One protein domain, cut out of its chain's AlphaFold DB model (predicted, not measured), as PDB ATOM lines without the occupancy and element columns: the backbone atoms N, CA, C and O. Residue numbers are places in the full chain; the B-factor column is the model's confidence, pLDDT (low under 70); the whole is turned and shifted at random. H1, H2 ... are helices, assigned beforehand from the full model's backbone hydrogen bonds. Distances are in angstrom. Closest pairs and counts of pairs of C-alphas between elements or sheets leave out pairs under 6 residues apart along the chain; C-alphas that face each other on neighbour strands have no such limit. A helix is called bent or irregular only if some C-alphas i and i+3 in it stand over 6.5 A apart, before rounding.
ATOM      1  N   LEU A 108       9.604 -28.869 -33.521       75.75
ATOM      2  CA  LEU A 108      10.800 -29.710 -33.495       75.75
ATOM      3  C   LEU A 108      11.830 -29.192 -32.482       75.75
ATOM      4  O   LEU A 108      12.221 -28.024 -32.535       75.75
ATOM      5  N   PRO A 109      12.323 -30.044 -31.566       76.81
ATOM      6  CA  PRO A 109      13.358 -29.636 -30.632       76.81
ATOM      7  C   PRO A 109      14.684 -29.395 -31.364       76.81
ATOM      8  O   PRO A 109      15.045 -30.110 -32.300       76.81
ATOM      9  N   GLN A 110      15.469 -28.426 -30.884       80.56
ATOM     10  CA  GLN A 110      16.791 -28.111 -31.450       80.56
ATOM     11  C   GLN A 110      17.770 -29.301 -31.391       80.56
ATOM     12  O   GLN A 110      18.716 -29.373 -32.173       80.56
ATOM     13  N   SER A 111      17.531 -30.261 -30.490       81.44
ATOM     14  CA  SER A 111      18.326 -31.484 -30.322       81.44
ATOM     15  C   SER A 111      18.180 -32.489 -31.471       81.44
ATOM     16  O   SER A 111      19.007 -33.399 -31.578       81.44
ATOM     17  N   LEU A 112      17.173 -32.340 -32.345       83.94
ATOM     18  CA  LEU A 112      16.873 -33.304 -33.407       83.94
ATOM     19  C   LEU A 112      18.019 -33.445 -34.421       83.94
ATOM     20  O   LEU A 112      18.327 -34.557 -34.844       83.94
ATOM     21  N   GLY A 113      18.686 -32.339 -34.769       84.56
ATOM     22  CA  GLY A 113      19.847 -32.364 -35.667       84.56
ATOM     23  C   GLY A 113      21.000 -33.188 -35.089       84.56
ATOM     24  O   GLY A 113      21.495 -34.109 -35.734       84.56
ATOM     25  N   ALA A 114      21.348 -32.939 -33.824       86.56
ATOM     26  CA  ALA A 114      22.391 -33.686 -33.122       86.56
ATOM     27  C   ALA A 114      22.036 -35.177 -32.957       86.56
ATOM     28  O   ALA A 114      22.914 -36.038 -33.012       86.56
ATOM     29  N   LEU A 115      20.752 -35.507 -32.776       88.31
ATOM     30  CA  LEU A 115      20.284 -36.893 -32.754       88.31
ATOM     31  C   LEU A 115      20.444 -37.570 -34.123       88.31
ATOM     32  O   LEU A 115      20.932 -38.699 -34.190       88.31
ATOM     33  N   ALA A 116      20.072 -36.890 -35.210       89.31
ATOM     34  CA  ALA A 116      20.229 -37.414 -36.564       89.31
ATOM     35  C   ALA A 116      21.707 -37.681 -36.900       89.31
ATOM     36  O   ALA A 116      22.036 -38.748 -37.424       89.31
ATOM     37  N   GLU A 117      22.608 -36.765 -36.532       90.00
ATOM     38  CA  GLU A 117      24.057 -36.948 -36.671       90.00
ATOM     39  C   GLU A 117      24.577 -38.123 -35.830       90.00
ATOM     40  O   GLU A 117      25.322 -38.969 -36.331       90.00
ATOM     41  N   ALA A 118      24.146 -38.241 -34.572       88.50
ATOM     42  CA  ALA A 118      24.537 -39.353 -33.709       88.50
ATOM     43  C   ALA A 118      24.079 -40.713 -34.275       88.50
ATOM     44  O   ALA A 118      24.858 -41.669 -34.300       88.50
ATOM     45  N   LEU A 119      22.848 -40.797 -34.793       90.38
ATOM     46  CA  LEU A 119      22.331 -41.993 -35.466       90.38
ATOM     47  C   LEU A 119      23.093 -42.294 -36.760       90.38
ATOM     48  O   LEU A 119      23.400 -43.457 -37.025       90.38
ATOM     49  N   GLN A 120      23.442 -41.267 -37.542       89.94
ATOM     50  CA  GLN A 120      24.257 -41.397 -38.751       89.94
ATOM     51  C   GLN A 120      25.609 -42.049 -38.444       89.94
ATOM     52  O   GLN A 120      25.980 -43.026 -39.099       89.94
ATOM     53  N   VAL A 121      26.323 -41.537 -37.438       92.31
ATOM     54  CA  VAL A 121      27.621 -42.072 -36.996       92.31
ATOM     55  C   VAL A 121      27.473 -43.503 -36.478       92.31
ATOM     56  O   VAL A 121      28.324 -44.358 -36.727       92.31
ATOM     57  N   ALA A 122      26.366 -43.804 -35.802       90.19
ATOM     58  CA  ALA A 122      26.131 -45.112 -35.214       90.19
ATOM     59  C   ALA A 122      25.629 -46.191 -36.197       90.19
ATOM     60  O   ALA A 122      25.548 -47.362 -35.813       90.19
ATOM     61  N   ARG A 123      25.351 -45.854 -37.468       90.06
ATOM     62  CA  ARG A 123      24.819 -46.786 -38.489       90.06
ATOM     63  C   ARG A 123      25.616 -48.083 -38.623       90.06
ATOM     64  O   ARG A 123      25.016 -49.136 -38.825       90.06
ATOM     65  N   GLY A 124      26.946 -48.020 -38.529       90.06
ATOM     66  CA  GLY A 124      27.807 -49.208 -38.578       90.06
ATOM     67  C   GLY A 124      27.547 -50.148 -37.399       90.06
ATOM     68  O   GLY A 124      27.196 -51.307 -37.594       90.06
ATOM     69  N   ARG A 125      27.581 -49.602 -36.177       89.44
ATOM     70  CA  ARG A 125      27.304 -50.345 -34.936       89.44
ATOM     71  C   ARG A 125      25.886 -50.913 -34.901       89.44
ATOM     72  O   ARG A 125      25.682 -52.018 -34.419       89.44
ATOM     73  N   MET A 126      24.908 -50.191 -35.451       88.81
ATOM     74  CA  MET A 126      23.537 -50.695 -35.595       88.81
ATOM     75  C   MET A 126      23.471 -51.935 -36.497       88.81
ATOM     76  O   MET A 126      22.745 -52.870 -36.180       88.81
ATOM     77  N   ARG A 127      24.223 -51.959 -37.607       89.56
ATOM     78  CA  ARG A 127      24.292 -53.117 -38.520       89.56
ATOM     79  C   ARG A 127      25.016 -54.309 -37.902       89.56
ATOM     80  O   ARG A 127      24.620 -55.436 -38.160       89.56
ATOM     81  N   GLU A 128      26.039 -54.064 -37.089       87.44
ATOM     82  CA  GLU A 128      26.721 -55.119 -36.328       87.44
ATOM     83  C   GLU A 128      25.808 -55.708 -35.246       87.44
ATOM     84  O   GLU A 128      25.749 -56.922 -35.073       87.44
ATOM     85  N   ARG A 129      25.074 -54.847 -34.529       85.25
ATOM     86  CA  ARG A 129      24.206 -55.255 -33.419       85.25
ATOM     87  C   ARG A 129      22.957 -56.002 -33.875       85.25
ATOM     88  O   ARG A 129      22.539 -56.939 -33.191       85.25
ATOM     89  N   TRP A 130      22.379 -55.559 -34.984       86.56
ATOM     90  CA  TRP A 130      21.207 -56.136 -35.628       86.56
ATOM     91  C   TRP A 130      21.530 -56.304 -37.117       86.56
ATOM     92  O   TRP A 130      21.411 -55.349 -37.892       86.56
ATOM     93  N   PRO A 131      21.987 -57.489 -37.544       80.81
ATOM     94  CA  PRO A 131      22.255 -57.768 -38.952       80.81
ATOM     95  C   PRO A 131      20.980 -57.770 -39.801       80.81
ATOM     96  O   PRO A 131      21.007 -57.332 -40.956       80.81
ATOM     97  N   ASP A 132      19.854 -58.176 -39.210       79.00
ATOM     98  CA  ASP A 132      18.547 -58.141 -39.855       79.00
ATOM     99  C   ASP A 132      18.009 -56.706 -40.002       79.00
ATOM    100  O   ASP A 132      18.180 -55.842 -39.136       79.00
ATOM    101  N   ALA A 133      17.391 -56.420 -41.149       75.12
ATOM    102  CA  ALA A 133      16.873 -55.088 -41.452       75.12
ATOM    103  C   ALA A 133      15.550 -54.773 -40.745       75.12
ATOM    104  O   ALA A 133      15.342 -53.611 -40.381       75.12
ATOM    105  N   GLY A 134      14.700 -55.779 -40.537       74.50
ATOM    106  CA  GLY A 134      13.440 -55.653 -39.811       74.50
ATOM    107  C   GLY A 134      13.685 -55.391 -38.330       74.50
ATOM    108  O   GLY A 134      13.189 -54.400 -37.798       74.50
ATOM    109  N   GLU A 135      14.545 -56.187 -37.694       77.88
ATOM    110  CA  GLU A 135      14.917 -56.005 -36.285       77.88
ATOM    111  C   GLU A 135      15.544 -54.630 -36.024       77.88
ATOM    112  O   GLU A 135      15.170 -53.949 -35.067       77.88
ATOM    113  N   ARG A 136      16.455 -54.173 -36.901       86.25
ATOM    114  CA  ARG A 136      17.019 -52.813 -36.811       86.25
ATOM    115  C   ARG A 136      15.943 -51.747 -36.818       86.25
ATOM    116  O   ARG A 136      16.041 -50.782 -36.064       86.25
ATOM    117  N   ARG A 137      14.976 -51.879 -37.726       81.00
ATOM    118  CA  ARG A 137      13.923 -50.882 -37.886       81.00
ATOM    119  C   ARG A 137      12.997 -50.886 -36.685       81.00
ATOM    120  O   ARG A 137      12.776 -49.826 -36.131       81.00
ATOM    121  N   GLN A 138      12.562 -52.049 -36.216       79.12
ATOM    122  CA  GLN A 138      11.740 -52.147 -35.009       79.12
ATOM    123  C   GLN A 138      12.443 -51.562 -33.784       79.12
ATOM    124  O   GLN A 138      11.826 -50.831 -33.013       79.12
ATOM    125  N   ALA A 139      13.735 -51.856 -33.609       83.62
ATOM    126  CA  ALA A 139      14.519 -51.290 -32.519       83.62
ATOM    127  C   ALA A 139      14.584 -49.759 -32.614       83.62
ATOM    128  O   ALA A 139      14.476 -49.081 -31.593       83.62
ATOM    129  N   LEU A 140      14.736 -49.217 -33.827       87.38
ATOM    130  CA  LEU A 140      14.764 -47.779 -34.070       87.38
ATOM    131  C   LEU A 140      13.380 -47.136 -33.874       87.38
ATOM    132  O   LEU A 140      13.279 -46.152 -33.154       87.38
ATOM    133  N   ASP A 141      12.315 -47.712 -34.427       84.31
ATOM    134  CA  ASP A 141      10.937 -47.224 -34.301       84.31
ATOM    135  C   ASP A 141      10.496 -47.199 -32.830       84.31
ATOM    136  O   ASP A 141       9.972 -46.196 -32.338       84.31
ATOM    137  N   ALA A 142      10.779 -48.276 -32.089       83.69
ATOM    138  CA  ALA A 142      10.502 -48.356 -30.657       83.69
ATOM    139  C   ALA A 142      11.321 -47.339 -29.851       83.69
ATOM    140  O   ALA A 142      10.841 -46.812 -28.848       83.69
ATOM    141  N   ALA A 143      12.554 -47.052 -30.277       87.25
ATOM    142  CA  ALA A 143      13.388 -46.054 -29.629       87.25
ATOM    143  C   ALA A 143      12.888 -44.629 -29.891       87.25
ATOM    144  O   ALA A 143      12.903 -43.835 -28.959       87.25
ATOM    145  N   LEU A 144      12.454 -44.323 -31.119       88.31
ATOM    146  CA  LEU A 144      12.088 -42.976 -31.571       88.31
ATOM    147  C   LEU A 144      10.652 -42.555 -31.220       88.31
ATOM    148  O   LEU A 144      10.329 -41.370 -31.298       88.31
ATOM    149  N   THR A 145       9.788 -43.501 -30.850       83.25
ATOM    150  CA  THR A 145       8.413 -43.212 -30.410       83.25
ATOM    151  C   THR A 145       8.403 -42.335 -29.147       83.25
ATOM    152  O   THR A 145       9.354 -42.351 -28.367       83.25
ATOM    153  N   GLU A 146       7.321 -41.581 -28.926       79.56
ATOM    154  CA  GLU A 146       7.106 -40.779 -27.712       79.56
ATOM    155  C   GLU A 146       7.288 -41.632 -26.439       79.56
ATOM    156  O   GLU A 146       6.733 -42.727 -26.318       79.56
ATOM    157  N   GLY A 147       8.112 -41.159 -25.500       76.38
ATOM    158  CA  GLY A 147       8.511 -41.902 -24.298       76.38
ATOM    159  C   GLY A 147       9.524 -43.035 -24.529       76.38
ATOM    160  O   GLY A 147       9.903 -43.721 -23.574       76.38
ATOM    161  N   GLY A 148       9.977 -43.242 -25.767       81.50
ATOM    162  CA  GLY A 148      11.017 -44.199 -26.132       81.50
ATOM    163  C   GLY A 148      12.405 -43.804 -25.620       81.50
ATOM    164  O   GLY A 148      12.658 -42.684 -25.172       81.50
ATOM    165  N   SER A 149      13.359 -44.739 -25.681       84.81
ATOM    166  CA  SER A 149      14.737 -44.485 -25.224       84.81
ATOM    167  C   SER A 149      15.441 -43.378 -26.006       84.81
ATOM    168  O   SER A 149      16.349 -42.742 -25.467       84.81
ATOM    169  N   LEU A 150      15.029 -43.185 -27.261       86.88
ATOM    170  CA  LEU A 150      15.451 -42.111 -28.140       86.88
ATOM    171  C   LEU A 150      14.270 -41.241 -28.594       86.88
ATOM    172  O   LEU A 150      14.198 -40.886 -29.766       86.88
ATOM    173  N   ASP A 151      13.365 -40.895 -27.674       85.25
ATOM    174  CA  ASP A 151      12.219 -40.030 -27.969       85.25
ATOM    175  C   ASP A 151      12.644 -38.781 -28.763       85.25
ATOM    176  O   ASP A 151      13.473 -37.980 -28.303       85.25
ATOM    177  N   LEU A 152      12.067 -38.647 -29.963       84.19
ATOM    178  CA  LEU A 152      12.333 -37.580 -30.927       84.19
ATOM    179  C   LEU A 152      12.017 -36.186 -30.383       84.19
ATOM    180  O   LEU A 152      12.620 -35.212 -30.831       84.19
ATOM    181  N   LEU A 153      11.072 -36.081 -29.445       83.50
ATOM    182  CA  LEU A 153      10.604 -34.807 -28.903       83.50
ATOM    183  C   LEU A 153      11.344 -34.399 -27.620       83.50
ATOM    184  O   LEU A 153      11.158 -33.288 -27.124       83.50
ATOM    185  N   SER A 154      12.216 -35.261 -27.087       80.75
ATOM    186  CA  SER A 154      12.999 -34.969 -25.884       80.75
ATOM    187  C   SER A 154      14.313 -34.237 -26.207       80.75
ATOM    188  O   SER A 154      15.060 -34.599 -27.120       80.75
ATOM    189  N   SER A 155      14.641 -33.205 -25.419       73.44
ATOM    190  CA  SER A 155      15.867 -32.406 -25.591       73.44
ATOM    191  C   SER A 155      17.154 -33.196 -25.317       73.44
ATOM    192  O   SER A 155      18.186 -32.927 -25.923       73.44
ATOM    193  N   GLU A 156      17.090 -34.218 -24.458       74.31
ATOM    194  CA  GLU A 156      18.262 -34.919 -23.908       74.31
ATOM    195  C   GLU A 156      18.620 -36.213 -24.661       74.31
ATOM    196  O   GLU A 156      19.287 -37.097 -24.120       74.31
ATOM    197  N   THR A 157      18.110 -36.397 -25.877       78.12
ATOM    198  CA  THR A 157      18.151 -37.699 -26.556       78.12
ATOM    199  C   THR A 157      19.443 -37.969 -27.336       78.12
ATOM    200  O   THR A 157      19.891 -39.115 -27.399       78.12
ATOM    201  N   SER A 158      20.094 -36.944 -27.889       73.44
ATOM    202  CA  SER A 158      21.273 -37.109 -28.761       73.44
ATOM    203  C   SER A 158      22.444 -37.838 -28.080       73.44
ATOM    204  O   SER A 158      23.090 -38.683 -28.698       73.44
ATOM    205  N   GLY A 159      22.670 -37.598 -26.783       79.56
ATOM    206  CA  GLY A 159      23.710 -38.275 -25.995       79.56
ATOM    207  C   GLY A 159      23.397 -39.730 -25.625       79.56
ATOM    208  O   GLY A 159      24.291 -40.466 -25.213       79.56
ATOM    209  N   LYS A 160      22.147 -40.178 -25.789       84.38
ATOM    210  CA  LYS A 160      21.683 -41.500 -25.342       84.38
ATOM    211  C   LYS A 160      21.849 -42.594 -26.397       84.38
ATOM    212  O   LYS A 160      21.601 -43.754 -26.088       84.38
ATOM    213  N   VAL A 161      22.277 -42.268 -27.622       86.19
ATOM    214  CA  VAL A 161      22.410 -43.244 -28.726       86.19
ATOM    215  C   VAL A 161      23.407 -44.355 -28.388       86.19
ATOM    216  O   VAL A 161      23.128 -45.527 -28.637       86.19
ATOM    217  N   ALA A 162      24.547 -44.016 -27.779       85.62
ATOM    218  CA  ALA A 162      25.540 -45.008 -27.360       85.62
ATOM    219  C   ALA A 162      24.988 -45.943 -26.272       85.62
ATOM    220  O   ALA A 162      25.127 -47.161 -26.374       85.62
ATOM    221  N   ASP A 163      24.304 -45.378 -25.276       84.69
ATOM    222  CA  ASP A 163      23.677 -46.139 -24.194       84.69
ATOM    223  C   ASP A 163      22.526 -47.008 -24.698       84.69
ATOM    224  O   ASP A 163      22.347 -48.132 -24.236       84.69
ATOM    225  N   TRP A 164      21.738 -46.506 -25.647       88.31
ATOM    226  CA  TRP A 164      20.665 -47.253 -26.290       88.31
ATOM    227  C   TRP A 164      21.211 -48.476 -27.030       88.31
ATOM    228  O   TRP A 164      20.695 -49.575 -26.839       88.31
ATOM    229  N   LEU A 165      22.301 -48.321 -27.785       86.31
ATOM    230  CA  LEU A 165      22.969 -49.437 -28.465       86.31
ATOM    231  C   LEU A 165      23.560 -50.466 -27.501       86.31
ATOM    232  O   LEU A 165      23.614 -51.653 -27.825       86.31
ATOM    233  N   ALA A 166      24.016 -50.016 -26.330       83.44
ATOM    234  CA  ALA A 166      24.569 -50.881 -25.296       83.44
ATOM    235  C   ALA A 166      23.488 -51.642 -24.505       83.44
ATOM    236  O   ALA A 166      23.781 -52.678 -23.906       83.44
ATOM    237  N   ARG A 167      22.236 -51.161 -24.488       77.12
ATOM    238  CA  ARG A 167      21.129 -51.845 -23.806       77.12
ATOM    239  C   ARG A 167      20.681 -53.071 -24.600       77.12
ATOM    240  O   ARG A 167      20.614 -53.074 -25.827       77.12
TER     241      ARG A 167
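This is residues 108 to 167 of the 243 residues of an uncharacterized protein of Hyphomicrobiales bacterium (UniProt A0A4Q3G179). A long, kinked helix, H1, has a shorter helix, H3, packed along one side of it, while a third helix, H2, folds back beside H1 after a tight turn and is held more loosely. The three helices make a small, imperfect triangle rather than a row, and a winding stretch without a named element, residues 145 to 157, leads from the end of H2 to the start of H3, near Leu 115 of H1. The printed part has 60 residues with three named helices, in the order H1, H2, H3, and no named strand; its class is all helix. It is compact, with a radius of gyration of the C-alphas of 10.9 A, and only just elongated, with spans of 31 by 20 by 18 A.

H1, residues 111 to 129, has a kink of 54 degrees near residue 123. H2, residues 133 to 144, runs opposite ways to H1 at a shallow tilt of 31 degrees. These two are close but not clearly touching; their closest C-alphas, those of Met 126 and Arg 136, are 7.0 A apart. H3, residues 158 to 166, touches H1, and their closest C-alphas, those of Leu 115 and Ser 158, are 4.1 A apart. H1 and H3 run the same way at a shallow tilt of 17 degrees. H2 and H3 are near each other, with 5 pairs of C-alphas within 10 A and the closest pair 8.1 A apart. In H2 every O i to N i+4 pair is within hydrogen-bond range; in H1 13 of 15 are, and in H3 3 of 5.

The printed part begins at Leu 108, and H1 begins at Ser 111, with its C-alpha at (18.326, -31.484, -30.322). H1 is 24.7 A from first to last C-alpha and irregular: C-alphas 121 and 124 are 7.3 A apart. H2, from Ala 133 to Leu 144, is 16.3 A long, and C-alpha 144 is at (12.088, -42.976, -31.571). H3, from Ser 158 to Ala 166, is 14.6 A long and also irregular, with C-alphas 159 and 162 7.1 A apart; it ends with C-alpha 166 at (24.569, -50.881, -25.296).

The two C-alphas farthest apart, those of Gln 110 and Asp 132, are 31.2 A apart. The printed part has no cut. The link from H1 to H2 is tight, with 3 residues, and the link from H2 to H3 is long, with 13. The mean pLDDT of the printed part is 83.7, and no printed residue is under 70.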